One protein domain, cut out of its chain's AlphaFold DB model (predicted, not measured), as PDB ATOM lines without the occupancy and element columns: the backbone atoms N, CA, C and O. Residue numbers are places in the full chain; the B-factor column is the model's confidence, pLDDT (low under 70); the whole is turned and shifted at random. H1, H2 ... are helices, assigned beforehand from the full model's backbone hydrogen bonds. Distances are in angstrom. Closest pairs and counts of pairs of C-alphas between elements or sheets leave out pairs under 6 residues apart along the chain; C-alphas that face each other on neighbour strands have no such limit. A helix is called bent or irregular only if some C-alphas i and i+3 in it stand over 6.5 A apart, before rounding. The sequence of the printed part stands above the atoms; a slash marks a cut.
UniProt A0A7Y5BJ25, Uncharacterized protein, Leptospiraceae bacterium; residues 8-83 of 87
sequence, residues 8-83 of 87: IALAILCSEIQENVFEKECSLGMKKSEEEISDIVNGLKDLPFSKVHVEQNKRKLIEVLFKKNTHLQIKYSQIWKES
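Overview. This is residues 8 to 83 of the 87 residues of an uncharacterized protein of Leptospiraceae bacterium (UniProt A0A7Y5BJ25). One long helix, H2, forms one side of a rod-like model, and the three shorter helices cover its other side: H1 packs on residues 26 to 33 of H2, H4 packs on residues 34 to 41, and H3 joins H1 to H4. The long loop of residues 43 to 55 leads from H2 to H3. The printed part has 76 residues with four named helices, H1 to H4 in order, and no named strand; its class is all helix. It is compact, with a radius of gyration of the C-alphas of 13.0 A and spans of 44 by 21 by 18 A.

Arrangement. H1, residues 8 to 14, and H2, residues 23 to 42, form a helical hairpin and touch, the C-alphas of Ala 11 and Gly 29 being closest at 4.9 A. Their shallow tilt of 33 degrees is only just short of steep. H1 touches H3, residues 56 to 68, closest at the C-alphas of Ile 12 and Leu 65, 5.5 A. H2 and H3 are close but not clearly touching. H4, residues 70 to 83, touches H2 at a shallow tilt of 25 degrees, the same way, closest at the C-alphas of Val 41 and Trp 80, 6.8 A. H3, with residues 65 to 67 alone, touches H4 in a second helical hairpin, closest at the C-alphas of Phe 66 and Gln 73, 4.5 A. H1 and H4 are apart. Every O i to N i+4 pair is within hydrogen-bond range in H1, H2 and H3, and 8 of 10 in H4.

Along the chain. H1 begins at C-alpha 8, (-26.160, -5.227, -35.648). H2 is 27.8 A long, H3 18.7 A and H4 19.6 A. H4 is irregular, with C-alphas 75 and 78 7.9 A apart, and ends at C-alpha 83, (-14.583, -10.415, -49.688).

Size, cuts and confidence. The C-alphas farthest apart, those of Val 21 and Phe 49, are 44.3 A apart. The printed part has no cut. The link from H2 to H3 is long, and pLDDT is under 70 at residues 18 to 21 and 43 to 52.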
ATOM      1  N   ILE A   8     -27.574  -5.045 -36.005       87.12
ATOM      2  CA  ILE A   8     -26.160  -5.227 -35.648       87.12
ATOM      3  C   ILE A   8     -25.818  -4.428 -34.387       87.12
ATOM      4  O   ILE A   8     -25.220  -4.976 -33.464       87.12
ATOM      5  N   ALA A   9     -26.231  -3.159 -34.294       86.75
ATOM      6  CA  ALA A   9     -26.036  -2.370 -33.077       86.75
ATOM      7  C   ALA A   9     -26.794  -2.961 -31.879       86.75
ATOM      8  O   ALA A   9     -26.243  -3.022 -30.782       86.75
ATOM      9  N   LEU A  10     -28.017  -3.460 -32.091       87.50
ATOM     10  CA  LEU A  10     -28.772  -4.163 -31.051       87.50
ATOM     11  C   LEU A  10     -28.049  -5.438 -30.586       87.50
ATOM     12  O   LEU A  10     -27.922  -5.659 -29.388       87.50
ATOM     13  N   ALA A  11     -27.533  -6.248 -31.510       86.62
ATOM     14  CA  ALA A  11     -26.783  -7.462 -31.194       86.62
ATOM     15  C   ALA A  11     -25.489  -7.161 -30.420       86.62
ATOM     16  O   ALA A  11     -25.133  -7.908 -29.509       86.62
ATOM     17  N   ILE A  12     -24.814  -6.050 -30.737       87.88
ATOM     18  CA  ILE A  12     -23.654  -5.571 -29.974       87.88
ATOM     19  C   ILE A  12     -24.078  -5.168 -28.560       87.88
ATOM     20  O   ILE A  12     -23.482  -5.653 -27.605       87.88
ATOM     21  N   LEU A  13     -25.119  -4.347 -28.403       86.62
ATOM     22  CA  LEU A  13     -25.609  -3.929 -27.081       86.62
ATOM     23  C   LEU A  13     -26.015  -5.128 -26.217       86.62
ATOM     24  O   LEU A  13     -25.701  -5.186 -25.033       86.62
ATOM     25  N   CYS A  14     -26.649  -6.125 -26.824       85.12
ATOM     26  CA  CYS A  14     -27.032  -7.359 -26.151       85.12
ATOM     27  C   CYS A  14     -25.847  -8.197 -25.666       85.12
ATOM     28  O   CYS A  14     -25.995  -8.940 -24.706       85.12
ATOM     29  N   SER A  15     -24.662  -8.048 -26.265       80.44
ATOM     30  CA  SER A  15     -23.439  -8.670 -25.742       80.44
ATOM     31  C   SER A  15     -22.878  -7.970 -24.493       80.44
ATOM     32  O   SER A  15     -21.953  -8.482 -23.867       80.44
ATOM     33  N   GLU A  16     -23.407  -6.794 -24.140       79.44
ATOM     34  CA  GLU A  16     -22.933  -5.956 -23.031       79.44
ATOM     35  C   GLU A  16     -23.923  -5.891 -21.857       79.44
ATOM     36  O   GLU A  16     -23.543  -5.496 -20.755       79.44
ATOM     37  N   ILE A  17     -25.179  -6.297 -22.066       73.69
ATOM     38  CA  ILE A  17     -26.256  -6.252 -21.068       73.69
ATOM     39  C   ILE A  17     -26.522  -7.670 -20.540       73.69
ATOM     40  O   ILE A  17     -26.503  -8.632 -21.298       73.69
ATOM     41  N   GLN A  18     -26.795  -7.815 -19.235       60.78
ATOM     42  CA  GLN A  18     -27.226  -9.099 -18.667       60.78
ATOM     43  C   GLN A  18     -28.550  -9.548 -19.313       60.78
ATOM     44  O   GLN A  18     -29.552  -8.834 -19.245       60.78
ATOM     45  N   GLU A  19     -28.530 -10.734 -19.930       59.97
ATOM     46  CA  GLU A  19     -29.502 -11.249 -20.916       59.97
ATOM     47  C   GLU A  19     -30.974 -11.263 -20.454       59.97
ATOM     48  O   GLU A  19     -31.893 -11.272 -21.272       59.97
ATOM     49  N   ASN A  20     -31.228 -11.207 -19.149       62.00
ATOM     50  CA  ASN A  20     -32.497 -11.637 -18.563       62.00
ATOM     51  C   ASN A  20     -33.672 -10.666 -18.787       62.00
ATOM     52  O   ASN A  20     -34.824 -11.065 -18.645       62.00
ATOM     53  N   VAL A  21     -33.411  -9.390 -19.095       69.06
ATOM     54  CA  VAL A  21     -34.476  -8.370 -19.240       69.06
ATOM     55  C   VAL A  21     -34.901  -8.179 -20.702       69.06
ATOM     56  O   VAL A  21     -36.029  -7.766 -20.958       69.06
ATOM     57  N   PHE A  22     -34.035  -8.525 -21.661       77.12
ATOM     58  CA  PHE A  22     -34.219  -8.236 -23.091       77.12
ATOM     59  C   PHE A  22     -33.986  -9.459 -23.988       77.12
ATOM     60  O   PHE A  22     -33.660  -9.323 -25.164       77.12
ATOM     61  N   GLU A  23     -34.137 -10.670 -23.449       81.56
ATOM     62  CA  GLU A  23     -33.824 -11.930 -24.137       81.56
ATOM     63  C   GLU A  23     -34.481 -12.038 -25.526       81.56
ATOM     64  O   GLU A  23     -33.845 -12.462 -26.495       81.56
ATOM     65  N   LYS A  24     -35.744 -11.608 -25.657       85.88
ATOM     66  CA  LYS A  24     -36.492 -11.649 -26.925       85.88
ATOM     67  C   LYS A  24     -35.920 -10.682 -27.956       85.88
ATOM     68  O   LYS A  24     -35.707 -11.063 -29.107       85.88
ATOM     69  N   GLU A  25     -35.668  -9.443 -27.557       85.50
ATOM     70  CA  GLU A  25     -35.091  -8.399 -28.398       85.50
ATOM     71  C   GLU A  25     -33.664  -8.762 -28.810       85.50
ATOM     72  O   GLU A  25     -33.304  -8.609 -29.976       85.50
ATOM     73  N   CYS A  26     -32.881  -9.318 -27.887       86.25
ATOM     74  CA  CYS A  26     -31.518  -9.763 -28.135       86.25
ATOM     75  C   CYS A  26     -31.455 -10.964 -29.069       86.25
ATOM     76  O   CYS A  26     -30.663 -10.964 -30.013       86.25
ATOM     77  N   SER A  27     -32.350 -11.937 -28.893       88.12
ATOM     78  CA  SER A  27     -32.483 -13.069 -29.812       88.12
ATOM     79  C   SER A  27     -32.860 -12.602 -31.219       88.12
ATOM     80  O   SER A  27     -32.277 -13.051 -32.207       88.12
ATOM     81  N   LEU A  28     -33.808 -11.665 -31.326       89.31
ATOM     82  CA  LEU A  28     -34.217 -11.100 -32.609       89.31
ATOM     83  C   LEU A  28     -33.083 -10.304 -33.266       89.31
ATOM     84  O   LEU A  28     -32.840 -10.473 -34.460       89.31
ATOM     85  N   GLY A  29     -32.386  -9.464 -32.496       88.94
ATOM     86  CA  GLY A  29     -31.242  -8.684 -32.962       88.94
ATOM     87  C   GLY A  29     -30.118  -9.571 -33.474       88.94
ATOM     88  O   GLY A  29     -29.599  -9.337 -34.565       88.94
ATOM     89  N   MET A  30     -29.800 -10.638 -32.740       90.81
ATOM     90  CA  MET A  30     -28.776 -11.595 -33.144       90.81
ATOM     91  C   MET A  30     -29.167 -12.328 -34.426       90.81
ATOM     92  O   MET A  30     -28.400 -12.333 -35.385       90.81
ATOM     93  N   LYS A  31     -30.394 -12.864 -34.486       92.31
ATOM     94  CA  LYS A  31     -30.902 -13.566 -35.671       92.31
ATOM     95  C   LYS A  31     -30.873 -12.675 -36.913       92.31
ATOM     96  O   LYS A  31     -30.404 -13.097 -37.963       92.31
ATOM     97  N   LYS A  32     -31.354 -11.436 -36.795       92.81
ATOM     98  CA  LYS A  32     -31.385 -10.490 -37.917       92.81
ATOM     99  C   LYS A  32     -29.990 -10.053 -38.354       92.81
ATOM    100  O   LYS A  32     -29.757  -9.928 -39.550       92.81
ATOM    101  N   SER A  33     -29.066  -9.882 -37.409       91.12
ATOM    102  CA  SER A  33     -27.662  -9.585 -37.721       91.12
ATOM    103  C   SER A  33     -26.994 -10.733 -38.468       91.12
ATOM    104  O   SER A  33     -26.249 -10.503 -39.414       91.12
ATOM    105  N   GLU A  34     -27.264 -11.973 -38.058       92.75
ATOM    106  CA  GLU A  34     -26.725 -13.158 -38.721       92.75
ATOM    107  C   GLU A  34     -27.288 -13.329 -40.136       92.75
ATOM    108  O   GLU A  34     -26.513 -13.581 -41.055       92.75
ATOM    109  N   GLU A  35     -28.601 -13.147 -40.325       92.19
ATOM    110  CA  GLU A  35     -29.242 -13.129 -41.650       92.19
ATOM    111  C   GLU A  35     -28.574 -12.084 -42.556       92.19
ATOM    112  O   GLU A  35     -28.117 -12.410 -43.646       92.19
ATOM    113  N   GLU A  36     -28.410 -10.855 -42.066       90.06
ATOM    114  CA  GLU A  36     -27.811  -9.760 -42.826       90.06
ATOM    115  C   GLU A  36     -26.337 -10.008 -43.186       90.06
ATOM    116  O   GLU A  36     -25.928  -9.783 -44.327       90.06
ATOM    117  N   ILE A  37     -25.528 -10.507 -42.245       89.88
ATOM    118  CA  ILE A  37     -24.134 -10.891 -42.520       89.88
ATOM    119  C   ILE A  37     -24.101 -12.040 -43.528       89.88
ATOM    120  O   ILE A  37     -23.274 -12.032 -44.439       89.88
ATOM    121  N   SER A  38     -25.003 -13.013 -43.394       89.12
ATOM    122  CA  SER A  38     -25.089 -14.134 -44.319       89.12
ATOM    123  C   SER A  38     -25.484 -13.692 -45.720       89.12
ATOM    124  O   SER A  38     -24.948 -14.251 -46.666       89.12
ATOM    125  N   ASP A  39     -26.373 -12.716 -45.874       87.62
ATOM    126  CA  ASP A  39     -26.776 -12.188 -47.179       87.62
ATOM    127  C   ASP A  39     -25.626 -11.431 -47.846       87.62
ATOM    128  O   ASP A  39     -25.329 -11.668 -49.018       87.62
ATOM    129  N   ILE A  40     -24.911 -10.593 -47.081       85.38
ATOM    130  CA  ILE A  40     -23.690  -9.923 -47.556       85.38
ATOM    131  C   ILE A  40     -22.673 -10.966 -48.018       85.38
ATOM    132  O   ILE A  40     -22.068 -10.814 -49.076       85.38
ATOM    133  N   VAL A  41     -22.492 -12.031 -47.231       82.00
ATOM    134  CA  VAL A  41     -21.499 -13.064 -47.515       82.00
ATOM    135  C   VAL A  41     -21.938 -14.014 -48.643       82.00
ATOM    136  O   VAL A  41     -21.120 -14.468 -49.432       82.00
ATOM    137  N   ASN A  42     -23.219 -14.346 -48.758       78.12
ATOM    138  CA  ASN A  42     -23.713 -15.263 -49.785       78.12
ATOM    139  C   ASN A  42     -23.872 -14.576 -51.138       78.12
ATOM    140  O   ASN A  42     -23.583 -15.215 -52.146       78.12
ATOM    141  N   GLY A  43     -24.209 -13.280 -51.174       69.69
ATOM    142  CA  GLY A  43     -24.184 -12.494 -52.412       69.69
ATOM    143  C   GLY A  43     -22.818 -12.516 -53.119       69.69
ATOM    144  O   GLY A  43     -22.741 -12.277 -54.319       69.69
ATOM    145  N   LEU A  44     -21.744 -12.873 -52.403       60.78
ATOM    146  CA  LEU A  44     -20.399 -13.084 -52.949       60.78
ATOM    147  C   LEU A  44     -20.236 -14.390 -53.728       60.78
ATOM    148  O   LEU A  44     -19.426 -14.447 -54.651       60.78
ATOM    149  N   LYS A  45     -20.955 -15.458 -53.355       57.91
ATOM    150  CA  LYS A  45     -20.814 -16.770 -54.011       57.91
ATOM    151  C   LYS A  45     -21.319 -16.741 -55.450       57.91
ATOM    152  O   LYS A  45     -20.810 -17.489 -56.279       57.91
ATOM    153  N   ASP A  46     -22.257 -15.847 -55.740       59.09
ATOM    154  CA  ASP A  46     -22.843 -15.686 -57.069       59.09
ATOM    155  C   ASP A  46     -21.994 -14.791 -57.997       59.09
ATOM    156  O   ASP A  46     -22.256 -14.724 -59.198       59.09
ATOM    157  N   LEU A  47     -20.945 -14.130 -57.479       62.19
ATOM    158  CA  LEU A  47     -20.089 -13.203 -58.230       62.19
ATOM    159  C   LEU A  47     -18.593 -13.426 -57.911       62.19
ATOM    160  O   LEU A  47     -18.005 -12.666 -57.139       62.19
ATOM    161  N   PRO A  48     -17.931 -14.411 -58.553       56.62
ATOM    162  CA  PRO A  48     -16.593 -14.903 -58.181       56.62
ATOM    163  C   PRO A  48     -15.432 -13.889 -58.268       56.62
ATOM    164  O   PRO A  48     -14.303 -14.231 -57.925       56.62
ATOM    165  N   PHE A  49     -15.678 -12.645 -58.689       58.91
ATOM    166  CA  PHE A  49     -14.672 -11.577 -58.764       58.91
ATOM    167  C   PHE A  49     -15.153 -10.216 -58.238       58.91
ATOM    168  O   PHE A  49     -14.407  -9.238 -58.325       58.91
ATOM    169  N   SER A  50     -16.375 -10.111 -57.696       61.22
ATOM    170  CA  SER A  50     -16.865  -8.838 -57.159       61.22
ATOM    171  C   SER A  50     -16.528  -8.719 -55.676       61.22
ATOM    172  O   SER A  50     -16.987  -9.515 -54.860       61.22
ATOM    173  N   LYS A  51     -15.751  -7.699 -55.319       65.62
ATOM    174  CA  LYS A  51     -15.597  -7.272 -53.926       65.62
ATOM    175  C   LYS A  51     -16.857  -6.515 -53.519       65.62
ATOM    176  O   LYS A  51     -17.324  -5.670 -54.281       65.62
ATOM    177  N   VAL A  52     -17.394  -6.789 -52.332       68.12
ATOM    178  CA  VAL A  52     -18.562  -6.048 -51.838       68.12
ATOM    179  C   VAL A  52     -18.094  -4.758 -51.183       68.12
ATOM    180  O   VAL A  52     -17.293  -4.758 -50.244       68.12
ATOM    181  N   HIS A  53     -18.637  -3.646 -51.672       71.12
ATOM    182  CA  HIS A  53     -18.538  -2.363 -51.001       71.12
ATOM    183  C   HIS A  53     -19.584  -2.311 -49.891       71.12
ATOM    184  O   HIS A  53     -20.775  -2.134 -50.136       71.12
ATOM    185  N   VAL A  54     -19.123  -2.487 -48.657       77.88
ATOM    186  CA  VAL A  54     -19.920  -2.227 -47.458       77.88
ATOM    187  C   VAL A  54     -19.587  -0.821 -46.976       77.88
ATOM    188  O   VAL A  54     -18.416  -0.445 -46.923       77.88
ATOM    189  N   GLU A  55     -20.602  -0.044 -46.596       83.69
ATOM    190  CA  GLU A  55     -20.385   1.253 -45.956       83.69
ATOM    191  C   GLU A  55     -19.440   1.116 -44.752       83.69
ATOM    192  O   GLU A  55     -19.590   0.214 -43.923       83.69
ATOM    193  N   GLN A  56     -18.481   2.035 -44.622       84.00
ATOM    194  CA  GLN A  56     -17.414   1.938 -43.621       84.00
ATOM    195  C   GLN A  56     -17.957   1.798 -42.188       84.00
ATOM    196  O   GLN A  56     -17.434   1.012 -41.395       84.00
ATOM    197  N   ASN A  57     -19.031   2.521 -41.860       85.88
ATOM    198  CA  ASN A  57     -19.677   2.445 -40.549       85.88
ATOM    199  C   ASN A  57     -20.269   1.056 -40.291       85.88
ATOM    200  O   ASN A  57     -20.055   0.476 -39.227       85.88
ATOM    201  N   LYS A  58     -20.950   0.487 -41.285       86.19
ATOM    202  CA  LYS A  58     -21.551  -0.844 -41.194       86.19
ATOM    203  C   LYS A  58     -20.492  -1.936 -41.072       86.19
ATOM    204  O   LYS A  58     -20.627  -2.822 -40.231       86.19
ATOM    205  N   ARG A  59     -19.396  -1.835 -41.831       87.75
ATOM    206  CA  ARG A  59     -18.250  -2.744 -41.697       87.75
ATOM    207  C   ARG A  59     -17.690  -2.735 -40.276       87.75
ATOM    208  O   ARG A  59     -17.526  -3.799 -39.687       87.75
ATOM    209  N   LYS A  60     -17.441  -1.548 -39.713       90.12
ATOM    210  CA  LYS A  60     -16.928  -1.412 -38.340       90.12
ATOM    211  C   LYS A  60     -17.862  -2.054 -37.318       90.12
ATOM    212  O   LYS A  60     -17.388  -2.752 -36.429       90.12
ATOM    213  N   LEU A  61     -19.175  -1.864 -37.456       90.62
ATOM    214  CA  LEU A  61     -20.153  -2.499 -36.569       90.62
ATOM    215  C   LEU A  61     -20.094  -4.033 -36.662       90.62
ATOM    216  O   LEU A  61     -20.047  -4.699 -35.634       90.62
ATOM    217  N   ILE A  62     -20.013  -4.601 -37.865       90.81
ATOM    218  CA  ILE A  62     -19.904  -6.058 -38.050       90.81
ATOM    219  C   ILE A  62     -18.602  -6.600 -37.445       90.81
ATOM    220  O   ILE A  62     -18.612  -7.612 -36.748       90.81
ATOM    221  N   GLU A  63     -17.482  -5.900 -37.629       91.88
ATOM    222  CA  GLU A  63     -16.205  -6.280 -37.016       91.88
ATOM    223  C   GLU A  63     -16.240  -6.205 -35.481       91.88
ATOM    224  O   GLU A  63     -15.642  -7.045 -34.806       91.88
ATOM    225  N   VAL A  64     -16.949  -5.225 -34.912       93.06
ATOM    226  CA  VAL A  64     -17.196  -5.152 -33.466       93.06
ATOM    227  C   VAL A  64     -18.058  -6.328 -33.011       93.06
ATOM    228  O   VAL A  64     -17.712  -6.974 -32.022       93.06
ATOM    229  N   LEU A  65     -19.120  -6.663 -33.747       91.38
ATOM    230  CA  LEU A  65     -19.970  -7.810 -33.435       91.38
ATOM    231  C   LEU A  65     -19.181  -9.128 -33.463       91.38
ATOM    232  O   LEU A  65     -19.322  -9.935 -32.549       91.38
ATOM    233  N   PHE A  66     -18.278  -9.325 -34.429       93.25
ATOM    234  CA  PHE A  66     -17.384 -10.490 -34.440       93.25
ATOM    235  C   PHE A  66     -16.486 -10.556 -33.203       93.25
ATOM    236  O   PHE A  66     -16.287 -11.632 -32.653       93.25
ATOM    237  N   LYS A  67     -15.965  -9.426 -32.712       91.94
ATOM    238  CA  LYS A  67     -15.152  -9.417 -31.481       91.94
ATOM    239  C   LYS A  67     -15.953  -9.797 -30.234       91.94
ATOM    240  O   LYS A  67     -15.370 -10.282 -29.271       91.94
ATOM    241  N   LYS A  68     -17.262  -9.538 -30.236       89.81
ATOM    242  CA  LYS A  68     -18.171  -9.808 -29.113       89.81
ATOM    243  C   LYS A  68     -18.830 -11.186 -29.186       89.81
ATOM    244  O   LYS A  68     -19.252 -11.706 -28.162       89.81
ATOM    245  N   ASN A  69     -18.923 -11.771 -30.378       89.19
ATOM    246  CA  ASN A  69     -19.585 -13.046 -30.614       89.19
ATOM    247  C   ASN A  69     -18.651 -14.023 -31.344       89.19
ATOM    248  O   ASN A  69     -18.533 -14.012 -32.574       89.19
ATOM    249  N   THR A  70     -18.031 -14.919 -30.571       89.06
ATOM    250  CA  THR A  70     -17.091 -15.935 -31.066       89.06
ATOM    251  C   THR A  70     -17.715 -16.855 -32.118       89.06
ATOM    252  O   THR A  70     -17.030 -17.271 -33.051       89.06
ATOM    253  N   HIS A  71     -19.015 -17.159 -32.017       90.62
ATOM    254  CA  HIS A  71     -19.700 -18.000 -33.001       90.62
ATOM    255  C   HIS A  71     -19.730 -17.326 -34.377       90.62
ATOM    256  O   HIS A  71     -19.295 -17.917 -35.367       90.62
ATOM    257  N   LEU A  72     -20.166 -16.064 -34.435       91.19
ATOM    258  CA  LEU A  72     -20.187 -15.293 -35.680       91.19
ATOM    259  C   LEU A  72     -18.776 -15.050 -36.223       91.19
ATOM    260  O   LEU A  72     -18.560 -15.131 -37.432       91.19
ATOM    261  N   GLN A  73     -17.803 -14.811 -35.338       92.00
ATOM    262  CA  GLN A  73     -16.401 -14.672 -35.721       92.00
ATOM    263  C   GLN A  73     -15.891 -15.915 -36.452       92.00
ATOM    264  O   GLN A  73     -15.357 -15.800 -37.553       92.00
ATOM    265  N   ILE A  74     -16.061 -17.101 -35.865       92.00
ATOM    266  CA  ILE A  74     -15.608 -18.360 -36.471       92.00
ATOM    267  C   ILE A  74     -16.334 -18.599 -37.796       92.00
ATOM    268  O   ILE A  74     -15.706 -18.976 -38.781       92.00
ATOM    269  N   LYS A  75     -17.645 -18.343 -37.834       91.81
ATOM    270  CA  LYS A  75     -18.488 -18.636 -38.995       91.81
ATOM    271  C   LYS A  75     -18.192 -17.746 -40.204       91.81
ATOM    272  O   LYS A  75     -18.203 -18.243 -41.327       91.81
ATOM    273  N   TYR A  76     -17.941 -16.451 -39.996       90.44
ATOM    274  CA  TYR A  76     -17.920 -15.474 -41.092       90.44
ATOM    275  C   TYR A  76     -16.593 -14.732 -41.282       90.44
ATOM    276  O   TYR A  76     -16.365 -14.210 -42.369       90.44
ATOM    277  N   SER A  77     -15.701 -14.669 -40.284       87.81
ATOM    278  CA  SER A  77     -14.558 -13.735 -40.331       87.81
ATOM    279  C   SER A  77     -13.576 -13.979 -41.478       87.81
ATOM    280  O   SER A  77     -13.024 -13.016 -42.007       87.81
ATOM    281  N   GLN A  78     -13.354 -15.237 -41.869       87.62
ATOM    282  CA  GLN A  78     -12.465 -15.559 -42.983       87.62
ATOM    283  C   GLN A  78     -13.045 -15.040 -44.302       87.62
ATOM    284  O   GLN A  78     -12.419 -14.213 -44.961       87.62
ATOM    285  N   ILE A  79     -14.272 -15.452 -44.631       86.25
ATOM    286  CA  ILE A  79     -14.931 -15.043 -45.876       86.25
ATOM    287  C   ILE A  79     -15.127 -13.524 -45.897       86.25
ATOM    288  O   ILE A  79     -14.897 -12.888 -46.918       86.25
ATOM    289  N   TRP A  80     -15.465 -12.911 -44.758       87.88
ATOM    290  CA  TRP A  80     -15.580 -11.459 -44.628       87.88
ATOM    291  C   TRP A  80     -14.298 -10.727 -45.049       87.88
ATOM    292  O   TRP A  80     -14.360  -9.799 -45.852       87.88
ATOM    293  N   LYS A  81     -13.130 -11.164 -44.556       85.69
ATOM    294  CA  LYS A  81     -11.826 -10.567 -44.902       85.69
ATOM    295  C   LYS A  81     -11.456 -10.748 -46.369       85.69
ATOM    296  O   LYS A  81     -10.850  -9.861 -46.958       85.69
ATOM    297  N   GLU A  82     -11.787 -11.899 -46.941       82.62
ATOM    298  CA  GLU A  82     -11.494 -12.203 -48.345       82.62
ATOM    299  C   GLU A  82     -12.356 -11.362 -49.302       82.62
ATOM    300  O   GLU A  82     -11.970 -11.126 -50.447       82.62
ATOM    301  N   SER A  83     -13.497 -10.864 -48.820       75.00
ATOM    302  CA  SER A  83     -14.583 -10.415 -49.688       75.00
ATOM    303  C   SER A  83     -14.996  -8.955 -49.532       75.00
ATOM    304  O   SER A  83     -15.569  -8.370 -50.456       75.00
TER     305      SER A  83